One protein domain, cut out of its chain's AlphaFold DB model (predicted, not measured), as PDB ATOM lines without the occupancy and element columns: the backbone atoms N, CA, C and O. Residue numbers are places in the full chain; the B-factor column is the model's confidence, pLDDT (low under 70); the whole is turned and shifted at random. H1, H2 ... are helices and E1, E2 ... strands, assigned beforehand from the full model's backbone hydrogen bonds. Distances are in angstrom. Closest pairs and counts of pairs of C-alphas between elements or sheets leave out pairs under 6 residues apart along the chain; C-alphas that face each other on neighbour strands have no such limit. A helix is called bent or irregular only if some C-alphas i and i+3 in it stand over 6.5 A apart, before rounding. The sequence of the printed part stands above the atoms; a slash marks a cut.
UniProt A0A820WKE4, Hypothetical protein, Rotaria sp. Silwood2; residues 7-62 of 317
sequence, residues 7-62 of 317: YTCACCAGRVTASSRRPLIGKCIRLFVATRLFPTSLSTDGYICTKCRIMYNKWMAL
ATOM      1  N   TYR A   7    -293.449-346.290-214.745       82.31
ATOM      2  CA  TYR A   7    -293.375-345.139-213.846       82.31
ATOM      3  C   TYR A   7    -293.192-343.861-214.663       82.31
ATOM      4  O   TYR A   7    -292.660-343.907-215.772       82.31
ATOM      5  N   THR A   8    -293.604-342.717-214.134       81.25
ATOM      6  CA  THR A   8    -293.369-341.412-214.759       81.25
ATOM      7  C   THR A   8    -292.011-340.858-214.342       81.25
ATOM      8  O   THR A   8    -291.578-341.002-213.199       81.25
ATOM      9  N   CYS A   9    -291.295-340.263-215.293       82.75
ATOM     10  CA  CYS A   9    -290.055-339.560-215.005       82.75
ATOM     11  C   CYS A   9    -290.370-338.203-214.359       82.75
ATOM     12  O   CYS A   9    -291.140-337.424-214.903       82.75
ATOM     13  N   ALA A  10    -289.712-337.879-213.251       79.06
ATOM     14  CA  ALA A  10    -289.859-336.597-212.573       79.06
ATOM     15  C   ALA A  10    -289.356-335.416-213.419       79.06
ATOM     16  O   ALA A  10    -289.766-334.297-213.178       79.06
ATOM     17  N   CYS A  11    -288.486-335.655-214.412       74.44
ATOM     18  CA  CYS A  11    -287.896-334.607-215.252       74.44
ATOM     19  C   CYS A  11    -288.520-334.436-216.639       74.44
ATOM     20  O   CYS A  11    -288.163-333.502-217.353       74.44
ATOM     21  N   CYS A  12    -289.351-335.371-217.091       77.38
ATOM     22  CA  CYS A  12    -289.930-335.316-218.431       77.38
ATOM     23  C   CYS A  12    -291.201-336.159-218.505       77.38
ATOM     24  O   CYS A  12    -291.389-337.064-217.703       77.38
ATOM     25  N   ALA A  13    -292.013-335.978-219.546       76.69
ATOM     26  CA  ALA A  13    -293.198-336.812-219.791       76.69
ATOM     27  C   ALA A  13    -292.878-338.284-220.169       76.69
ATOM     28  O   ALA A  13    -293.754-339.038-220.593       76.69
ATOM     29  N   GLY A  14    -291.614-338.710-220.062       76.38
ATOM     30  CA  GLY A  14    -291.171-340.057-220.398       76.38
ATOM     31  C   GLY A  14    -291.614-341.102-219.374       76.38
ATOM     32  O   GLY A  14    -291.602-340.861-218.166       76.38
ATOM     33  N   ARG A  15    -291.946-342.302-219.864       80.81
ATOM     34  CA  ARG A  15    -292.220-343.478-219.027       80.81
ATOM     35  C   ARG A  15    -290.947-344.279-218.787       80.81
ATOM     36  O   ARG A  15    -290.101-344.405-219.671       80.81
ATOM     37  N   VAL A  16    -290.831-344.843-217.595       82.12
ATOM     38  CA  VAL A  16    -289.660-345.575-217.123       82.12
ATOM     39  C   VAL A  16    -290.080-346.976-216.710       82.12
ATOM     40  O   VAL A  16    -291.077-347.158-216.017       82.12
ATOM     41  N   THR A  17    -289.336-347.983-217.151       83.56
ATOM     42  CA  THR A  17    -289.560-349.369-216.723       83.56
ATOM     43  C   THR A  17    -288.934-349.609-215.352       83.56
ATOM     44  O   THR A  17    -287.997-348.915-214.951       83.56
ATOM     45  N   ALA A  18    -289.386-350.648-214.647       78.06
ATOM     46  CA  ALA A  18    -288.804-351.041-213.362       78.06
ATOM     47  C   ALA A  18    -287.274-351.267-213.406       78.06
ATOM     48  O   ALA A  18    -286.597-351.013-212.416       78.06
ATOM     49  N   SER A  19    -286.716-351.690-214.548       77.50
ATOM     50  CA  SER A  19    -285.271-351.898-214.742       77.50
ATOM     51  C   SER A  19    -284.484-350.605-215.018       77.50
ATOM     52  O   SER A  19    -283.317-350.472-214.634       77.50
ATOM     53  N   SER A  20    -285.120-349.622-215.663       74.62
ATOM     54  CA  SER A  20    -284.489-348.352-216.053       74.62
ATOM     55  C   SER A  20    -284.722-347.213-215.056       74.62
ATOM     56  O   SER A  20    -284.084-346.165-215.181       74.62
ATOM     57  N   ARG A  21    -285.578-347.414-214.040       78.12
ATOM     58  CA  ARG A  21    -285.870-346.403-213.011       78.12
ATOM     59  C   ARG A  21    -284.670-346.144-212.118       78.12
ATOM     60  O   ARG A  21    -283.942-347.065-211.742       78.12
ATOM     61  N   ARG A  22    -284.460-344.875-211.780       82.56
ATOM     62  CA  ARG A  22    -283.455-344.447-210.809       82.56
ATOM     63  C   ARG A  22    -284.122-343.488-209.820       82.56
ATOM     64  O   ARG A  22    -284.677-342.492-210.277       82.56
ATOM     65  N   PRO A  23    -284.142-343.820-208.521       80.69
ATOM     66  CA  PRO A  23    -284.837-343.028-207.509       80.69
ATOM     67  C   PRO A  23    -284.112-341.712-207.200       80.69
ATOM     68  O   PRO A  23    -282.887-341.611-207.331       80.69
ATOM     69  N   LEU A  24    -284.876-340.713-206.760       78.69
ATOM     70  CA  LEU A  24    -284.386-339.408-206.313       78.69
ATOM     71  C   LEU A  24    -283.854-339.462-204.867       78.69
ATOM     72  O   LEU A  24    -284.419-338.858-203.958       78.69
ATOM     73  N   ILE A  25    -282.764-340.200-204.643       76.12
ATOM     74  CA  ILE A  25    -282.205-340.414-203.290       76.12
ATOM     75  C   ILE A  25    -281.321-339.237-202.830       76.12
ATOM     76  O   ILE A  25    -281.290-338.911-201.652       76.12
ATOM     77  N   GLY A  26    -280.606-338.570-203.743       75.69
ATOM     78  CA  GLY A  26    -279.607-337.552-203.377       75.69
ATOM     79  C   GLY A  26    -280.130-336.109-203.327       75.69
ATOM     80  O   GLY A  26    -280.892-335.687-204.197       75.69
ATOM     81  N   LYS A  27    -279.616-335.301-202.386       74.69
ATOM     82  CA  LYS A  27    -279.866-333.843-202.316       74.69
ATOM     83  C   LYS A  27    -279.543-333.147-203.645       74.69
ATOM     84  O   LYS A  27    -280.375-332.422-204.174       74.69
ATOM     85  N   CYS A  28    -278.393-333.458-204.249       72.81
ATOM     86  CA  CYS A  28    -277.964-332.870-205.525       72.81
ATOM     87  C   CYS A  28    -278.912-333.195-206.685       72.81
ATOM     88  O   CYS A  28    -279.189-332.338-207.520       72.81
ATOM     89  N   ILE A  29    -279.429-334.427-206.744       75.12
ATOM     90  CA  ILE A  29    -280.343-334.819-207.818       75.12
ATOM     91  C   ILE A  29    -281.727-334.209-207.610       75.12
ATOM     92  O   ILE A  29    -282.340-333.774-208.576       75.12
ATOM     93  N   ARG A  30    -282.190-334.091-206.359       74.44
ATOM     94  CA  ARG A  30    -283.429-333.374-206.023       74.44
ATOM     95  C   ARG A  30    -283.323-331.893-206.364       74.44
ATOM     96  O   ARG A  30    -284.220-331.367-207.012       74.44
ATOM     97  N   LEU A  31    -282.201-331.260-206.025       71.25
ATOM     98  CA  LEU A  31    -281.914-329.873-206.378       71.25
ATOM     99  C   LEU A  31    -281.854-329.685-207.900       71.25
ATOM    100  O   LEU A  31    -282.436-328.743-208.428       71.25
ATOM    101  N   PHE A  32    -281.215-330.609-208.625       73.06
ATOM    102  CA  PHE A  32    -281.226-330.618-210.088       73.06
ATOM    103  C   PHE A  32    -282.647-330.670-210.650       73.06
ATOM    104  O   PHE A  32    -282.953-329.936-211.583       73.06
ATOM    105  N   VAL A  33    -283.517-331.522-210.099       72.50
ATOM    106  CA  VAL A  33    -284.903-331.620-210.571       72.50
ATOM    107  C   VAL A  33    -285.695-330.354-210.224       72.50
ATOM    108  O   VAL A  33    -286.384-329.830-211.094       72.50
ATOM    109  N   ALA A  34    -285.536-329.823-209.008       68.12
ATOM    110  CA  ALA A  34    -286.228-328.624-208.528       68.12
ATOM    111  C   ALA A  34    -285.803-327.336-209.258       68.12
ATOM    112  O   ALA A  34    -286.626-326.471-209.519       68.12
ATOM    113  N   THR A  35    -284.527-327.207-209.625       64.69
ATOM    114  CA  THR A  35    -284.006-326.026-210.347       64.69
ATOM    115  C   THR A  35    -284.323-326.041-211.843       64.69
ATOM    116  O   THR A  35    -284.257-325.007-212.502       64.69
ATOM    117  N   ARG A  36    -284.652-327.209-212.407       63.53
ATOM    118  CA  ARG A  36    -284.925-327.403-213.841       63.53
ATOM    119  C   ARG A  36    -286.398-327.374-214.210       63.53
ATOM    120  O   ARG A  36    -286.702-327.264-215.396       63.53
ATOM    121  N   LEU A  37    -287.286-327.559-213.243       54.75
ATOM    122  CA  LEU A  37    -288.719-327.671-213.462       54.75
ATOM    123  C   LEU A  37    -289.403-326.673-212.542       54.75
ATOM    124  O   LEU A  37    -289.195-326.698-211.334       54.75
ATOM    125  N   PHE A  38    -290.220-325.803-213.129       42.22
ATOM    126  CA  PHE A  38    -291.179-324.966-212.412       42.22
ATOM    127  C   PHE A  38    -291.987-325.791-211.381       42.22
ATOM    128  O   PHE A  38    -292.099-327.011-211.531       42.22
ATOM    129  N   PRO A  39    -292.523-325.154-210.321       44.19
ATOM    130  CA  PRO A  39    -292.758-325.757-209.013       44.19
ATOM    131  C   PRO A  39    -293.968-326.694-209.024       44.19
ATOM    132  O   PRO A  39    -295.045-326.369-208.538       44.19
ATOM    133  N   THR A  40    -293.803-327.890-209.567       44.28
ATOM    134  CA  THR A  40    -294.631-329.029-209.178       44.28
ATOM    135  C   THR A  40    -293.949-329.712-208.010       44.28
ATOM    136  O   THR A  40    -292.768-330.056-208.095       44.28
ATOM    137  N   SER A  41    -294.689-329.872-206.914       52.50
ATOM    138  CA  SER A  41    -294.246-330.550-205.701       52.50
ATOM    139  C   SER A  41    -293.577-331.880-206.053       52.50
ATOM    140  O   SER A  41    -294.184-332.815-206.577       52.50
ATOM    141  N   LEU A  42    -292.269-331.943-205.818       59.84
ATOM    142  CA  LEU A  42    -291.487-333.147-206.033       59.84
ATOM    143  C   LEU A  42    -291.845-334.147-204.941       59.84
ATOM    144  O   LEU A  42    -291.412-334.009-203.801       59.84
ATOM    145  N   SER A  43    -292.625-335.165-205.302       62.16
ATOM    146  CA  SER A  43    -292.810-336.330-204.438       62.16
ATOM    147  C   SER A  43    -291.450-336.980-204.163       62.16
ATOM    148  O   SER A  43    -290.635-337.175-205.076       62.16
ATOM    149  N   THR A  44    -291.210-337.322-202.898       61.12
ATOM    150  CA  THR A  44    -289.982-337.966-202.403       61.12
ATOM    151  C   THR A  44    -289.683-339.299-203.088       61.12
ATOM    152  O   THR A  44    -288.519-339.702-203.138       61.12
ATOM    153  N   ASP A  45    -290.700-339.917-203.691       68.62
ATOM    154  CA  ASP A  45    -290.635-341.238-204.324       68.62
ATOM    155  C   ASP A  45    -290.490-341.169-205.853       68.62
ATOM    156  O   ASP A  45    -290.637-342.167-206.565       68.62
ATOM    157  N   GLY A  46    -290.190-339.981-206.386       75.44
ATOM    158  CA  GLY A  46    -290.005-339.768-207.816       75.44
ATOM    159  C   GLY A  46    -288.821-340.546-208.407       75.44
ATOM    160  O   GLY A  46    -287.795-340.797-207.765       75.44
ATOM    161  N   TYR A  47    -288.941-340.888-209.692       84.88
ATOM    162  CA  TYR A  47    -287.892-341.556-210.463       84.88
ATOM    163  C   TYR A  47    -287.465-340.706-211.649       84.88
ATOM    164  O   TYR A  47    -288.275-339.995-212.230       84.88
ATOM    165  N   ILE A  48    -286.218-340.846-212.090       85.25
ATOM    166  CA  ILE A  48    -285.764-340.270-213.359       85.25
ATOM    167  C   ILE A  48    -285.462-341.356-214.387       85.25
ATOM    168  O   ILE A  48    -285.003-342.453-214.058       85.25
ATOM    169  N   CYS A  49    -285.708-341.036-215.656       85.88
ATOM    170  CA  CYS A  49    -285.328-341.893-216.770       85.88
ATOM    171  C   CYS A  49    -283.817-341.815-217.049       85.88
ATOM    172  O   CYS A  49    -283.137-340.850-216.682       85.88
ATOM    173  N   THR A  50    -283.284-342.801-217.771       83.62
ATOM    174  CA  THR A  50    -281.861-342.857-218.146       83.62
ATOM    175  C   THR A  50    -281.402-341.616-218.918       83.62
ATOM    176  O   THR A  50    -280.300-341.131-218.680       83.62
ATOM    177  N   LYS A  51    -282.252-341.052-219.790       82.31
ATOM    178  CA  LYS A  51    -281.928-339.834-220.554       82.31
ATOM    179  C   LYS A  51    -281.715-338.632-219.630       82.31
ATOM    180  O   LYS A  51    -280.679-337.978-219.704       82.31
ATOM    181  N   CYS A  52    -282.647-338.392-218.710       79.94
ATOM    182  CA  CYS A  52    -282.547-337.308-217.731       79.94
ATOM    183  C   CYS A  52    -281.384-337.525-216.756       79.94
ATOM    184  O   CYS A  52    -280.731-336.562-216.369       79.94
ATOM    185  N   ARG A  53    -281.045-338.780-216.433       82.38
ATOM    186  CA  ARG A  53    -279.842-339.096-215.648       82.38
ATOM    187  C   ARG A  53    -278.552-338.746-216.383       82.38
ATOM    188  O   ARG A  53    -277.636-338.214-215.770       82.38
ATOM    189  N   ILE A  54    -278.461-339.033-217.681       80.50
ATOM    190  CA  ILE A  54    -277.294-338.639-218.482       80.50
ATOM    191  C   ILE A  54    -277.170-337.112-218.502       80.50
ATOM    192  O   ILE A  54    -276.066-336.592-218.375       80.50
ATOM    193  N   MET A  55    -278.291-336.392-218.601       75.38
ATOM    194  CA  MET A  55    -278.294-334.930-218.495       75.38
ATOM    195  C   MET A  55    -277.820-334.448-217.121       75.38
ATOM    196  O   MET A  55    -276.972-333.564-217.072       75.38
ATOM    197  N   TYR A  56    -278.301-335.056-216.033       78.69
ATOM    198  CA  TYR A  56    -277.816-334.787-214.676       78.69
ATOM    199  C   TYR A  56    -276.307-335.023-214.555       78.69
ATOM    200  O   TYR A  56    -275.590-334.150-214.092       78.69
ATOM    201  N   ASN A  57    -275.792-336.160-215.030       77.50
ATOM    202  CA  ASN A  57    -274.362-336.467-214.943       77.50
ATOM    203  C   ASN A  57    -273.506-335.470-215.736       77.50
ATOM    204  O   ASN A  57    -272.463-335.039-215.255       77.50
ATOM    205  N   LYS A  58    -273.952-335.077-216.938       74.25
ATOM    206  CA  LYS A  58    -273.284-334.027-217.724       74.25
ATOM    207  C   LYS A  58    -273.291-332.686-216.998       74.25
ATOM    208  O   LYS A  58    -272.330-331.939-217.098       74.25
ATOM    209  N   TRP A  59    -274.366-332.399-216.278       69.38
ATOM    210  CA  TRP A  59    -274.521-331.170-215.518       69.38
ATOM    211  C   TRP A  59    -273.666-331.156-214.243       69.38
ATOM    212  O   TRP A  59    -273.002-330.163-213.974       69.38
ATOM    213  N   MET A  60    -273.570-332.281-213.531       66.69
ATOM    214  CA  MET A  60    -272.659-332.458-212.390       66.69
ATOM    215  C   MET A  60    -271.179-332.369-212.777       66.69
ATOM    216  O   MET A  60    -270.347-332.049-211.938       66.69
ATOM    217  N   ALA A  61    -270.840-332.656-214.035       70.62
ATOM    218  CA  ALA A  61    -269.477-332.534-214.539       70.62
ATOM    219  C   ALA A  61    -269.061-331.079-214.836       70.62
ATOM    220  O   ALA A  61    -267.899-330.842-215.164       70.62
ATOM    221  N   LEU A  62    -269.977-330.104-214.742       65.31
ATOM    222  CA  LEU A  62    -269.667-328.693-214.969       65.31
ATOM    223  C   LEU A  62    -269.044-328.067-213.702       65.31
ATOM    224  O   LEU A  62    -269.704-328.035-212.661       65.31
TER     225      LEU A  62
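This is residues 7 to 62 of the 317 residues of the protein "Hypothetical protein" of Rotaria sp. Silwood2 (UniProt A0A820WKE4). Two short helices, H1 and H2, stand about perpendicular to each other toward one end of a small body made largely of loops, and toward the other end residues 7 to 17 fold back on themselves in a loop that closes with the short strand E1. Between these two ends lies a small antiparallel pairing of residues 22 to 23 with residues 47 to 48, and the stretch of residues 37 to 49 loops from H1 to H2. The printed part has 56 residues with one named strand and two named helices, in the order E1, H1, H2; under half of the residues are in named elements, and by these the class is mostly helix. The whole is compact, with a radius of gyration of the C-alphas of 10.4 A, and rounded, spanning 29 by 24 by 19 A.

The printed part begins at Tyr 7, whose C-alpha is at (-293.375, -345.139, -213.846). The strand E1 holds residues 15 to 17, with C-alpha 15 at (-292.220, -343.478, -219.027). The helix H1 holds residues 27 to 36 and measures 14.1 A from first to last C-alpha. The helix H2, the longest by residues, holds residues 50 to 60 and measures 15.0 A; its last C-alpha, that of Met 60, is at (-272.659, -332.458, -212.390).

Residues 7 to 8 pair antiparallel with residues 15 to 16 of E1, and E1 pairs with no named strand. E1 and H1 are apart. E1 and H2 are only just apart, their closest C-alphas 8.3 A from each other. H1 and H2 are close but not clearly touching, with 2 pairs of C-alphas within 8 A; the closest C-alphas, those of Phe 32 and Tyr 56, are 7.1 A apart. The lines of the two helices stand about perpendicular, at 79 degrees, and their centres are 11.3 A apart. In H1 and H2 every O i to N i+4 pair is within hydrogen-bond range. Neither helix is bent.

The two C-alphas farthest apart are those of Ala 18 and Leu 62, at 29.5 A, and the first and last printed C-alphas, of Tyr 7 and Leu 62, are 28.9 A apart. The printed part has no cut. The link from E1 to H1, with 9 residues, is short, and the link from H1 to H2, with 13 residues, is long. The mean pLDDT of the printed part is 73.2; 15 residues are under 70, namely residues 34 to 45, residues 59 to 60 and residue 62.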